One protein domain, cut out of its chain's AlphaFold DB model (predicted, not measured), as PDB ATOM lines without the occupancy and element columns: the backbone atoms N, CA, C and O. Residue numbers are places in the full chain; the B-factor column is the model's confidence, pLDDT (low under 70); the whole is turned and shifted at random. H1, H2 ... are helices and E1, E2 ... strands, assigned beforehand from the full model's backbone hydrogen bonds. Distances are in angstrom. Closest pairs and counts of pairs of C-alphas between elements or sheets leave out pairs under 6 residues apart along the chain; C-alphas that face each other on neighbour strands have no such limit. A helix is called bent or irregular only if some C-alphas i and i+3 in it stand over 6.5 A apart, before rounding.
ATOM      1  N   HIS A 165     -51.996  63.364   2.166       94.69
ATOM      2  CA  HIS A 165     -53.064  63.351   1.155       94.69
ATOM      3  C   HIS A 165     -54.280  62.517   1.579       94.69
ATOM      4  O   HIS A 165     -55.380  62.766   1.091       94.69
ATOM      5  N   HIS A 166     -54.101  61.571   2.508       93.31
ATOM      6  CA  HIS A 166     -55.182  60.779   3.097       93.31
ATOM      7  C   HIS A 166     -56.209  61.637   3.859       93.31
ATOM      8  O   HIS A 166     -57.385  61.281   3.878       93.31
ATOM      9  N   LEU A 167     -55.805  62.791   4.413       93.38
ATOM     10  CA  LEU A 167     -56.694  63.699   5.147       93.38
ATOM     11  C   LEU A 167     -57.775  64.333   4.263       93.38
ATOM     12  O   LEU A 167     -58.770  64.825   4.781       93.38
ATOM     13  N   LEU A 168     -57.611  64.320   2.934       91.19
ATOM     14  CA  LEU A 168     -58.634  64.848   2.030       91.19
ATOM     15  C   LEU A 168     -59.951  64.069   2.113       91.19
ATOM     16  O   LEU A 168     -60.994  64.657   1.846       91.19
ATOM     17  N   GLY A 169     -59.926  62.774   2.450       90.12
ATOM     18  CA  GLY A 169     -61.132  61.942   2.494       90.12
ATOM     19  C   GLY A 169     -62.025  62.150   1.262       90.12
ATOM     20  O   GLY A 169     -61.562  62.055   0.123       90.12
ATOM     21  N   ASN A 170     -63.285  62.524   1.500       87.19
ATOM     22  CA  ASN A 170     -64.289  62.761   0.455       87.19
ATOM     23  C   ASN A 170     -64.012  64.006  -0.408       87.19
ATOM     24  O   ASN A 170     -64.452  64.068  -1.556       87.19
ATOM     25  N   TYR A 171     -63.243  64.983   0.089       88.88
ATOM     26  CA  TYR A 171     -62.897  66.186  -0.675       88.88
ATOM     27  C   TYR A 171     -62.014  65.887  -1.884       88.88
ATOM     28  O   TYR A 171     -61.973  66.684  -2.819       88.88
ATOM     29  N   LYS A 172     -61.326  64.739  -1.908       88.50
ATOM     30  CA  LYS A 172     -60.486  64.327  -3.040       88.50
ATOM     31  C   LYS A 172     -61.271  64.281  -4.354       88.50
ATOM     32  O   LYS A 172     -60.686  64.521  -5.412       88.50
ATOM     33  N   ASP A 173     -62.571  63.993  -4.290       89.19
ATOM     34  CA  ASP A 173     -63.413  63.875  -5.474       89.19
ATOM     35  C   ASP A 173     -64.107  65.160  -5.918       89.19
ATOM     36  O   ASP A 173     -64.565  65.226  -7.066       89.19
ATOM     37  N   ASP A 174     -64.085  66.197  -5.080       92.62
ATOM     38  CA  ASP A 174     -64.650  67.508  -5.376       92.62
ATOM     39  C   ASP A 174     -63.919  68.203  -6.541       92.62
ATOM     40  O   ASP A 174     -62.687  68.207  -6.644       92.62
ATOM     41  N   ILE A 175     -64.686  68.824  -7.439       91.75
ATOM     42  CA  ILE A 175     -64.167  69.478  -8.651       91.75
ATOM     43  C   ILE A 175     -63.244  70.656  -8.306       91.75
ATOM     44  O   ILE A 175     -62.237  70.875  -8.987       91.75
ATOM     45  N   SER A 176     -63.568  71.418  -7.261       91.44
ATOM     46  CA  SER A 176     -62.786  72.575  -6.821       91.44
ATOM     47  C   SER A 176     -61.442  72.124  -6.259       91.44
ATOM     48  O   SER A 176     -60.405  72.694  -6.605       91.44
ATOM     49  N   VAL A 177     -61.440  71.047  -5.470       92.62
ATOM     50  CA  VAL A 177     -60.220  70.466  -4.892       92.62
ATOM     51  C   VAL A 177     -59.351  69.833  -5.978       92.62
ATOM     52  O   VAL A 177     -58.158  70.126  -6.045       92.62
ATOM     53  N   LYS A 178     -59.934  69.071  -6.914       93.06
ATOM     54  CA  LYS A 178     -59.221  68.542  -8.093       93.06
ATOM     55  C   LYS A 178     -58.584  69.655  -8.925       93.06
ATOM     56  O   LYS A 178     -57.440  69.523  -9.366       93.06
ATOM     57  N   ARG A 179     -59.287  70.776  -9.120       91.94
ATOM     58  CA  ARG A 179     -58.737  71.954  -9.807       91.94
ATOM     59  C   ARG A 179     -57.558  72.544  -9.040       91.94
ATOM     60  O   ARG A 179     -56.550  72.868  -9.663       91.94
ATOM     61  N   LEU A 180     -57.663  72.660  -7.718       92.00
ATOM     62  CA  LEU A 180     -56.588  73.182  -6.883       92.00
ATOM     63  C   LEU A 180     -55.348  72.275  -6.919       92.00
ATOM     64  O   LEU A 180     -54.247  72.767  -7.154       92.00
ATOM     65  N   ILE A 181     -55.525  70.954  -6.827       93.19
ATOM     66  CA  ILE A 181     -54.451  69.960  -6.996       93.19
ATOM     67  C   ILE A 181     -53.806  70.068  -8.389       93.19
ATOM     68  O   ILE A 181     -52.582  70.034  -8.531       93.19
ATOM     69  N   LYS A 182     -54.606  70.260  -9.446       90.62
ATOM     70  CA  LYS A 182     -54.076  70.479 -10.801       90.62
ATOM     71  C   LYS A 182     -53.236  71.758 -10.879       90.62
ATOM     72  O   LYS A 182     -52.215  71.780 -11.572       90.62
ATOM     73  N   ILE A 183     -53.645  72.817 -10.174       88.81
ATOM     74  CA  ILE A 183     -52.901  74.079 -10.105       88.81
ATOM     75  C   ILE A 183     -51.558  73.866  -9.414       88.81
ATOM     76  O   ILE A 183     -50.567  74.347  -9.960       88.81
ATOM     77  N   THR A 184     -51.496  73.127  -8.302       91.38
ATOM     78  CA  THR A 184     -50.238  72.836  -7.584       91.38
ATOM     79  C   THR A 184     -49.313  71.880  -8.333       91.38
ATOM     80  O   THR A 184     -48.160  71.723  -7.941       91.38
ATOM     81  N   LYS A 185     -49.773  71.281  -9.443       88.88
ATOM     82  CA  LYS A 185     -49.002  70.332 -10.265       88.88
ATOM     83  C   LYS A 185     -48.473  69.149  -9.440       88.88
ATOM     84  O   LYS A 185     -47.383  68.667  -9.699       88.88
ATOM     85  N   GLY A 186     -49.235  68.710  -8.437       89.44
ATOM     86  CA  GLY A 186     -48.848  67.620  -7.534       89.44
ATOM     87  C   GLY A 186     -48.068  68.068  -6.293       89.44
ATOM     88  O   GLY A 186     -48.163  67.408  -5.263       89.44
ATOM     89  N   TRP A 187     -47.427  69.239  -6.316       94.00
ATOM     90  CA  TRP A 187     -46.621  69.775  -5.213       94.00
ATOM     91  C   TRP A 187     -47.475  70.413  -4.110       94.00
ATOM     92  O   TRP A 187     -47.522  71.638  -3.968       94.00
ATOM     93  N   TYR A 188     -48.172  69.588  -3.324       95.81
ATOM     94  CA  TYR A 188     -49.004  70.057  -2.214       95.81
ATOM     95  C   TYR A 188     -48.978  69.143  -0.988       95.81
ATOM     96  O   TYR A 188     -48.919  67.920  -1.113       95.81
ATOM     97  N   THR A 189     -49.106  69.736   0.198       95.81
ATOM     98  CA  THR A 189     -49.347  69.019   1.460       95.81
ATOM     99  C   THR A 189     -50.713  69.384   2.017       95.81
ATOM    100  O   THR A 189     -51.256  70.449   1.709       95.81
ATOM    101  N   ILE A 190     -51.263  68.509   2.855       95.50
ATOM    102  CA  ILE A 190     -52.483  68.783   3.611       95.50
ATOM    103  C   ILE A 190     -52.128  68.968   5.084       95.50
ATOM    104  O   ILE A 190     -51.441  68.143   5.685       95.50
ATOM    105  N   SER A 191     -52.589  70.063   5.674       93.31
ATOM    106  CA  SER A 191     -52.483  70.289   7.115       93.31
ATOM    107  C   SER A 191     -53.869  70.435   7.718       93.31
ATOM    108  O   SER A 191     -54.675  71.196   7.192       93.31
ATOM    109  N   ASP A 192     -54.106  69.759   8.832       90.38
ATOM    110  CA  ASP A 192     -55.272  69.970   9.684       90.38
ATOM    111  C   ASP A 192     -54.902  70.972  10.785       90.38
ATOM    112  O   ASP A 192     -53.898  70.802  11.485       90.38
ATOM    113  N   LYS A 193     -55.669  72.058  10.896       86.88
ATOM    114  CA  LYS A 193     -55.574  73.003  12.011       86.88
ATOM    115  C   LYS A 193     -56.977  73.335  12.484       86.88
ATOM    116  O   LYS A 193     -57.771  73.863  11.714       86.88
ATOM    117  N   ASN A 194     -57.248  73.101  13.767       82.00
ATOM    118  CA  ASN A 194     -58.533  73.408  14.399       82.00
ATOM    119  C   ASN A 194     -59.741  72.812  13.649       82.00
ATOM    120  O   ASN A 194     -60.774  73.470  13.553       82.00
ATOM    121  N   ASN A 195     -59.612  71.583  13.131       80.88
ATOM    122  CA  ASN A 195     -60.664  70.894  12.376       80.88
ATOM    123  C   ASN A 195     -60.978  71.532  11.003       80.88
ATOM    124  O   ASN A 195     -62.005  71.228  10.398       80.88
ATOM    125  N   SER A 196     -60.092  72.405  10.510       87.44
ATOM    126  CA  SER A 196     -60.087  72.921   9.140       87.44
ATOM    127  C   SER A 196     -58.929  72.300   8.361       87.44
ATOM    128  O   SER A 196     -57.774  72.312   8.802       87.44
ATOM    129  N   LEU A 197     -59.226  71.799   7.161       93.25
ATOM    130  CA  LEU A 197     -58.219  71.277   6.242       93.25
ATOM    131  C   LEU A 197     -57.645  72.404   5.387       93.25
ATOM    132  O   LEU A 197     -58.378  73.201   4.804       93.25
ATOM    133  N   TYR A 198     -56.325  72.426   5.252       94.56
ATOM    134  CA  TYR A 198     -55.617  73.370   4.399       94.56
ATOM    135  C   TYR A 198     -54.785  72.624   3.368       94.56
ATOM    136  O   TYR A 198     -53.957  71.783   3.720       94.56
ATOM    137  N   LEU A 199     -54.965  72.981   2.100       95.69
ATOM    138  CA  LEU A 199     -54.079  72.585   1.015       95.69
ATOM    139  C   LEU A 199     -52.982  73.637   0.866       95.69
ATOM    140  O   LEU A 199     -53.254  74.804   0.581       95.69
ATOM    141  N   ASN A 200     -51.735  73.220   1.053       95.38
ATOM    142  CA  ASN A 200     -50.570  74.089   0.968       95.38
ATOM    143  C   ASN A 200     -49.832  73.865  -0.353       95.38
ATOM    144  O   ASN A 200     -49.517  72.725  -0.679       95.38
ATOM    145  N   ASP A 201     -49.536  74.928  -1.101       94.62
ATOM    146  CA  ASP A 201     -48.802  74.855  -2.373       94.62
ATOM    147  C   ASP A 201     -47.292  75.025  -2.139       94.62
ATOM    148  O   ASP A 201     -46.819  76.073  -1.687       94.62
ATOM    149  N   LEU A 202     -46.514  73.995  -2.483       92.94
ATOM    150  CA  LEU A 202     -45.070  73.959  -2.246       92.94
ATOM    151  C   LEU A 202     -44.278  74.713  -3.320       92.94
ATOM    152  O   LEU A 202     -43.112  75.068  -3.107       92.94
ATOM    153  N   ARG A 203     -44.883  75.020  -4.473       90.75
ATOM    154  CA  ARG A 203     -44.176  75.626  -5.614       90.75
ATOM    155  C   ARG A 203     -43.666  77.025  -5.337       90.75
ATOM    156  O   ARG A 203     -42.748  77.468  -6.022       90.75
ATOM    157  N   PHE A 204     -44.195  77.717  -4.334       86.12
ATOM    158  CA  PHE A 204     -43.770  79.071  -3.961       86.12
ATOM    159  C   PHE A 204     -42.952  79.118  -2.668       86.12
ATOM    160  O   PHE A 204     -42.353  80.149  -2.381       86.12
ATOM    161  N   GLY A 205     -42.809  77.987  -1.972       87.12
ATOM    162  CA  GLY A 205     -42.026  77.875  -0.744       87.12
ATOM    163  C   GLY A 205     -42.760  78.371   0.506       87.12
ATOM    164  O   GLY A 205     -43.976  78.569   0.517       87.12
ATOM    165  N   LEU A 206     -41.988  78.534   1.575       87.69
ATOM    166  CA  LEU A 206     -42.452  78.881   2.917       87.69
ATOM    167  C   LEU A 206     -42.406  80.397   3.159       87.69
ATOM    168  O   LEU A 206     -41.679  81.122   2.481       87.69
ATOM    169  N   LEU A 207     -43.147  80.882   4.162       85.06
ATOM    170  CA  LEU A 207     -43.047  82.273   4.642       85.06
ATOM    171  C   LEU A 207     -41.841  82.519   5.565       85.06
ATOM    172  O   LEU A 207     -41.722  83.601   6.129       85.06
ATOM    173  N   SER A 208     -40.959  81.540   5.734       84.94
ATOM    174  CA  SER A 208     -39.642  81.689   6.351       84.94
ATOM    175  C   SER A 208     -38.760  80.529   5.892       84.94
ATOM    176  O   SER A 208     -39.266  79.451   5.581       84.94
ATOM    177  N   VAL A 209     -37.450  80.758   5.841       84.44
ATOM    178  CA  VAL A 209     -36.451  79.704   5.600       84.44
ATOM    179  C   VAL A 209     -35.875  79.144   6.903       84.44
ATOM    180  O   VAL A 209     -34.936  78.356   6.866       84.44
ATOM    181  N   ALA A 210     -36.422  79.556   8.052       82.38
ATOM    182  CA  ALA A 210     -36.034  79.029   9.347       82.38
ATOM    183  C   ALA A 210     -36.329  77.517   9.445       82.38
ATOM    184  O   ALA A 210     -37.334  77.049   8.889       82.38
ATOM    185  N   PRO A 211     -35.500  76.763  10.189       76.94
ATOM    186  CA  PRO A 211     -35.717  75.341  10.413       76.94
ATOM    187  C   PRO A 211     -37.130  75.054  10.932       76.94
ATOM    188  O   PRO A 211     -37.644  75.769  11.794       76.94
ATOM    189  N   ASN A 212     -37.759  73.993  10.421       74.25
ATOM    190  CA  ASN A 212     -39.084  73.511  10.841       74.25
ATOM    191  C   ASN A 212     -40.241  74.517  10.706       74.25
ATOM    192  O   ASN A 212     -41.305  74.326  11.299       74.25
ATOM    193  N   PHE A 213     -40.086  75.582   9.918       83.38
ATOM    194  CA  PHE A 213     -41.179  76.513   9.680       83.38
ATOM    195  C   PHE A 213     -42.278  75.862   8.824       83.38
ATOM    196  O   PHE A 213     -41.999  75.284   7.775       83.38
ATOM    197  N   GLN A 214     -43.540  75.951   9.260       80.88
ATOM    198  CA  GLN A 214     -44.650  75.162   8.694       80.88
ATOM    199  C   GLN A 214     -45.666  75.963   7.868       80.88
ATOM    200  O   GLN A 214     -46.669  75.408   7.419       80.88
ATOM    201  N   GLN A 215     -45.480  77.275   7.701       85.00
ATOM    202  CA  GLN A 215     -46.431  78.088   6.944       85.00
ATOM    203  C   GLN A 215     -45.944  78.336   5.518       85.00
ATOM    204  O   GLN A 215     -44.894  78.938   5.298       85.00
ATOM    205  N   PHE A 216     -46.758  77.921   4.554       89.62
ATOM    206  CA  PHE A 216     -46.498  78.099   3.132       89.62
ATOM    207  C   PHE A 216     -46.928  79.485   2.653       89.62
ATOM    208  O   PHE A 216     -47.796  80.128   3.249       89.62
ATOM    209  N   ALA A 217     -46.303  79.957   1.574       88.06
ATOM    210  CA  ALA A 217     -46.647  81.240   0.965       88.06
ATOM    211  C   ALA A 217     -48.085  81.259   0.422       88.06
ATOM    212  O   ALA A 217     -48.731  82.307   0.433       88.06
ATOM    213  N   PHE A 218     -48.573  80.096  -0.015       90.56
ATOM    214  CA  PHE A 218     -49.935  79.888  -0.486       90.56
ATOM    215  C   PHE A 218     -50.540  78.686   0.235       90.56
ATOM    216  O   PHE A 218     -50.094  77.550   0.069       90.56
ATOM    217  N   SER A 219     -51.573  78.968   1.020       92.94
ATOM    218  CA  SER A 219     -52.382  77.978   1.720       92.94
ATOM    219  C   SER A 219     -53.845  78.277   1.439       92.94
ATOM    220  O   SER A 219     -54.261  79.439   1.451       92.94
ATOM    221  N   PHE A 220     -54.619  77.231   1.194       94.00
ATOM    222  CA  PHE A 220     -56.027  77.320   0.851       94.00
ATOM    223  C   PHE A 220     -56.828  76.478   1.831       94.00
ATOM    224  O   PHE A 220     -56.630  75.268   1.911       94.00
ATOM    225  N   GLU A 221     -57.710  77.117   2.584       94.44
ATOM    226  CA  GLU A 221     -58.660  76.432   3.449       94.44
ATOM    227  C   GLU A 221     -59.736  75.759   2.598       94.44
ATOM    228  O   GLU A 221     -60.332  76.395   1.724       94.44
ATOM    229  N   ILE A 222     -59.979  74.479   2.863       92.75
ATOM    230  CA  ILE A 222     -61.084  73.709   2.309       92.75
ATOM    231  C   ILE A 222     -62.185  73.721   3.367       92.75
ATOM    232  O   ILE A 222     -62.062  73.080   4.409       92.75
ATOM    233  N   ALA A 223     -63.245  74.477   3.100       88.50
ATOM    234  CA  ALA A 223     -64.391  74.616   3.986       88.50
ATOM    235  C   ALA A 223     -65.661  74.111   3.300       88.50
ATOM    236  O   ALA A 223     -65.778  74.137   2.075       88.50
ATOM    237  N   GLU A 224     -66.652  73.715   4.089       85.56
ATOM    238  CA  GLU A 224     -67.979  73.380   3.586       85.56
ATOM    239  C   GLU A 224     -68.979  74.455   4.011       85.56
ATOM    240  O   GLU A 224     -69.053  74.846   5.177       85.56
ATOM    241  N   LYS A 225     -69.769  74.957   3.059       83.75
ATOM    242  CA  LYS A 225     -70.839  75.916   3.336       83.75
ATOM    243  C   LYS A 225     -72.069  75.546   2.523       83.75
ATOM    244  O   LYS A 225     -72.015  75.519   1.297       83.75
ATOM    245  N   GLN A 226     -73.184  75.293   3.210       81.50
ATOM    246  CA  GLN A 226     -74.464  74.921   2.585       81.50
ATOM    247  C   GLN A 226     -74.347  73.699   1.646       81.50
ATOM    248  O   GLN A 226     -74.903  73.705   0.548       81.50
ATOM    249  N   GLY A 227     -73.588  72.671   2.046       78.75
ATOM    250  CA  GLY A 227     -73.402  71.449   1.251       78.75
ATOM    251  C   GLY A 227     -72.516  71.616   0.012       78.75
ATOM    252  O   GLY A 227     -72.536  70.767  -0.878       78.75
ATOM    253  N   LYS A 228     -71.775  72.729  -0.098       84.81
ATOM    254  CA  LYS A 228     -70.808  72.978  -1.172       84.81
ATOM    255  C   LYS A 228     -69.422  73.234  -0.597       84.81
ATOM    256  O   LYS A 228     -69.268  74.026   0.334       84.81
ATOM    257  N   THR A 229     -68.419  72.622  -1.217       87.56
ATOM    258  CA  THR A 229     -67.009  72.899  -0.944       87.56
ATOM    259  C   THR A 229     -66.656  74.312  -1.404       87.56
ATOM    260  O   THR A 229     -66.886  74.682  -2.558       87.56
ATOM    261  N   ILE A 230     -66.079  75.106  -0.507       90.06
ATOM    262  CA  ILE A 230     -65.543  76.439  -0.770       90.06
ATOM    263  C   ILE A 230     -64.050  76.428  -0.452       90.06
ATOM    264  O   ILE A 230     -63.611  75.838   0.531       90.06
ATOM    265  N   ILE A 231     -63.275  77.097  -1.303       91.62
ATOM    266  CA  ILE A 231     -61.834  77.260  -1.136       91.62
ATOM    267  C   ILE A 231     -61.559  78.716  -0.765       91.62
ATOM    268  O   ILE A 231     -61.823  79.609  -1.573       91.62
ATOM    269  N   ASN A 232     -61.003  78.953   0.422       91.44
ATOM    270  CA  ASN A 232     -60.600  80.289   0.866       91.44
ATOM    271  C   ASN A 232     -59.071  80.402   0.855       91.44
ATOM    272  O   ASN A 232     -58.383  79.614   1.503       91.44
ATOM    273  N   GLU A 233     -58.510  81.387   0.147       90.75
ATOM    274  CA  GLU A 233     -57.077  81.690   0.266       90.75
ATOM    275  C   GLU A 233     -56.798  82.296   1.647       90.75
ATOM    276  O   GLU A 233     -57.435  83.270   2.057       90.75
ATOM    277  N   VAL A 234     -55.829  81.728   2.366       88.50
ATOM    278  CA  VAL A 234     -55.418  82.240   3.674       88.50
ATOM    279  C   VAL A 234     -54.756  83.612   3.484       88.50
ATOM    280  O   VAL A 234     -53.818  83.737   2.689       88.50
ATOM    281  N   PRO A 235     -55.192  84.659   4.213       85.00
ATOM    282  CA  PRO A 235     -54.669  86.002   4.023       85.00
ATOM    283  C   PRO A 235     -53.175  86.072   4.344       85.00
ATOM    284  O   PRO A 235     -52.681  85.546   5.346       85.00
ATOM    285  N   ARG A 236     -52.440  86.782   3.488       78.12
ATOM    286  CA  ARG A 236     -50.992  86.947   3.625       78.12
ATOM    287  C   ARG A 236     -50.685  87.981   4.703       78.12
ATOM    288  O   ARG A 236     -51.083  89.140   4.597       78.12
ATOM    289  N   ASN A 237     -49.930  87.579   5.722       80.06
ATOM    290  CA  ASN A 237     -49.471  88.497   6.761       80.06
ATOM    291  C   ASN A 237     -48.224  89.266   6.274       80.06
ATOM    292  O   ASN A 237     -47.176  88.673   6.006       80.06
ATOM    293  N   ARG A 238     -48.332  90.598   6.185       80.81
ATOM    294  CA  ARG A 238     -47.240  91.488   5.751       80.81
ATOM    295  C   ARG A 238     -46.007  91.423   6.655       80.81
ATOM    296  O   ARG A 238     -44.897  91.571   6.158       80.81
ATOM    297  N   GLU A 239     -46.177  91.203   7.953       84.31
ATOM    298  CA  GLU A 239     -45.062  91.077   8.898       84.31
ATOM    299  C   GLU A 239     -44.257  89.810   8.623       84.31
ATOM    300  O   GLU A 239     -43.033  89.867   8.534       84.31
ATOM    301  N   LYS A 240     -44.942  88.690   8.359       83.19
ATOM    302  CA  LYS A 240     -44.293  87.431   7.962       83.19
ATOM    303  C   LYS A 240     -43.539  87.574   6.642       83.19
ATOM    304  O   LYS A 240     -42.440  87.055   6.513       83.19
ATOM    305  N   ALA A 241     -44.072  88.341   5.690       83.62
ATOM    306  CA  ALA A 241     -43.357  88.639   4.449       83.62
ATOM    307  C   ALA A 241     -42.064  89.447   4.687       83.62
ATOM    308  O   ALA A 241     -41.050  89.175   4.049       83.62
ATOM    309  N   LYS A 242     -42.065  90.413   5.619       87.50
ATOM    310  CA  LYS A 242     -40.840  91.136   6.007       87.50
ATOM    311  C   LYS A 242     -39.833  90.214   6.693       87.50
ATOM    312  O   LYS A 242     -38.644  90.307   6.403       87.50
ATOM    313  N   GLN A 243     -40.311  89.325   7.561       89.00
ATOM    314  CA  GLN A 243     -39.463  88.335   8.217       89.00
ATOM    315  C   GLN A 243     -38.812  87.400   7.192       89.00
ATOM    316  O   GLN A 243     -37.598  87.249   7.222       89.00
ATOM    317  N   LEU A 244     -39.574  86.889   6.216       90.00
ATOM    318  CA  LEU A 244     -39.037  86.077   5.120       90.00
ATOM    319  C   LEU A 244     -37.877  86.773   4.404       90.00
ATOM    320  O   LEU A 244     -36.849  86.153   4.162       90.00
ATOM    321  N   LEU A 245     -38.027  88.057   4.063       90.94
ATOM    322  CA  LEU A 245     -36.968  88.811   3.383       90.94
ATOM    323  C   LEU A 245     -35.698  88.912   4.235       90.94
ATOM    324  O   LEU A 245     -34.595  88.809   3.703       90.94
ATOM    325  N   LYS A 246     -35.851  89.088   5.552       92.06
ATOM    326  CA  LYS A 246     -34.730  89.109   6.494       92.06
ATOM    327  C   LYS A 246     -34.057  87.738   6.589       92.06
ATOM    328  O   LYS A 246     -32.834  87.667   6.516       92.06
ATOM    329  N   ASP A 247     -34.840  86.667   6.695       92.69
ATOM    330  CA  ASP A 247     -34.322  85.300   6.778       92.69
ATOM    331  C   ASP A 247     -33.592  84.906   5.487       92.69
ATOM    332  O   ASP A 247     -32.504  84.337   5.536       92.69
ATOM    333  N   LEU A 248     -34.145  85.272   4.324       93.38
ATOM    334  CA  LEU A 248     -33.496  85.088   3.025       93.38
ATOM    335  C   LEU A 248     -32.171  85.844   2.948       93.38
ATOM    336  O   LEU A 248     -31.189  85.282   2.479       93.38
ATOM    337  N   TRP A 249     -32.122  87.092   3.423       93.62
ATOM    338  CA  TRP A 249     -30.887  87.876   3.431       93.62
ATOM    339  C   TRP A 249     -29.785  87.215   4.262       93.62
ATOM    340  O   TRP A 249     -28.649  87.128   3.805       93.62
ATOM    341  N   ILE A 250     -30.128  86.709   5.449       94.06
ATOM    342  CA  ILE A 250     -29.191  85.968   6.304       94.06
ATOM    343  C   ILE A 250     -28.736  84.695   5.590       94.06
ATOM    344  O   ILE A 250     -27.542  84.461   5.441       94.06
ATOM    345  N   ARG A 251     -29.680  83.902   5.075       94.88
ATOM    346  CA  ARG A 251     -29.384  82.620   4.434       94.88
ATOM    347  C   ARG A 251     -28.583  82.763   3.137       94.88
ATOM    348  O   ARG A 251     -27.828  81.858   2.796       94.88
ATOM    349  N   ILE A 252     -28.707  83.885   2.420       95.12
ATOM    350  CA  ILE A 252     -27.843  84.201   1.273       95.12
ATOM    351  C   ILE A 252     -26.378  84.229   1.709       95.12
ATOM    352  O   ILE A 252     -25.540  83.780   0.943       95.12
ATOM    353  N   GLN A 253     -26.051  84.696   2.915       95.38
ATOM    354  CA  GLN A 253     -24.663  84.813   3.377       95.38
ATOM    355  C   GLN A 253     -24.009  83.468   3.731       95.38
ATOM    356  O   GLN A 253     -22.792  83.433   3.880       95.38
ATOM    357  N   GLY A 254     -24.783  82.383   3.828       93.19
ATOM    358  CA  GLY A 254     -24.300  81.043   4.162       93.19
ATOM    359  C   GLY A 254     -25.242  80.305   5.117       93.19
ATOM    360  O   GLY A 254     -26.357  80.771   5.386       93.19
ATOM    361  N   ASN A 255     -24.783  79.158   5.614       88.25
ATOM    362  CA  ASN A 255     -25.400  78.347   6.662       88.25
ATOM    363  C   ASN A 255     -24.488  78.213   7.884       88.25
ATOM    364  O   ASN A 255     -23.250  78.318   7.723       88.25
TER     365      ASN A 255
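This is residues 165 to 255 of the 255 residues of the protein "Metal-dependent hydrolase" of Rhodobacteraceae bacterium 4F10 (UniProt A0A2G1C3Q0). A strongly twisted sheet of four strands has two short helices, H1 and H2, over one face, while the longer helix H3 only grazes the sheet and makes one end of the longest axis; the turn between E3 and E4 makes the other end. The strands follow each other as three hairpins, and E2 bends by 113 degrees at residue 203. The printed part has 91 residues, with three named helices and four named strands in the order H1 H2 E1 E2 E3 E4 H3; the sheet order is E1 E2 E3 E4, antiparallel throughout, and the class is mixed, helices and strands. The whole is only just loose, close to compact, with a radius of gyration of the C-alphas of 14.9 A and spans of 49 by 24 by 19 A.

Start with H1, residues 165 to 173, and H2, residues 175 to 184, which are close but not clearly touching; their closest C-alphas, of Tyr 171 and Val 177, are 6.6 A apart. Next read E1, residues 188 to 193, E2, residues 196 to 206, E3, residues 216 to 225, and E4, residues 228 to 233: they form a meander, each strand the antiparallel neighbour of the one before. Look for N 191 and O 198, 2.9 A apart, between E1 and E2; N 199 and O 220, 2.8 A, between E2 and E3; and N 221 and O 232, 2.8 A, between E3 and E4. H1 and H2 are on the same face of this sheet, two layers with helices on one face. H1 has a height over the sheet of 8.6 A and runs across the strands, at 71 degrees to E2 on the local plane. H2, at a height over the sheet of 7.9 A, runs along the strands, at 3 degrees to E3 on the local plane. The closest C-alphas of H2 and E2, those of Thr 184 and Asp 201, are 5.8 A apart. H3, residues 238 to 252, only grazes the sheet with residues 240 to 244, and is apart from H1 and H2. In H2 and H3 every O i to N i+4 pair is within hydrogen-bond range; in H1 0 of 5 are, against 5 of 6 O i to N i+3 pairs.

Find C-alpha 165 at (-53.064, 63.351, 1.155); from there H1 runs 12.3 A to residue 173, and it is irregular, with C-alphas 167 and 170 9.0 A apart. H2 measures 14.4 A, E1 15.9 A, E2 19.6 A, E3 24.4 A and E4 16.3 A. H3 runs 21.2 A from C-alpha 238 at (-47.240, 91.488, 5.751) to C-alpha 252 at (-27.843, 84.201, 1.273).

Look at Gln 226 and Gln 253, whose C-alphas are the two farthest apart, at 50.8 A. The printed part has no cut and no long link; the link from E2 to E3, nine residues, is short, and the others are tight. The mean pLDDT of the printed part is 89.1, and no printed residue is under 70.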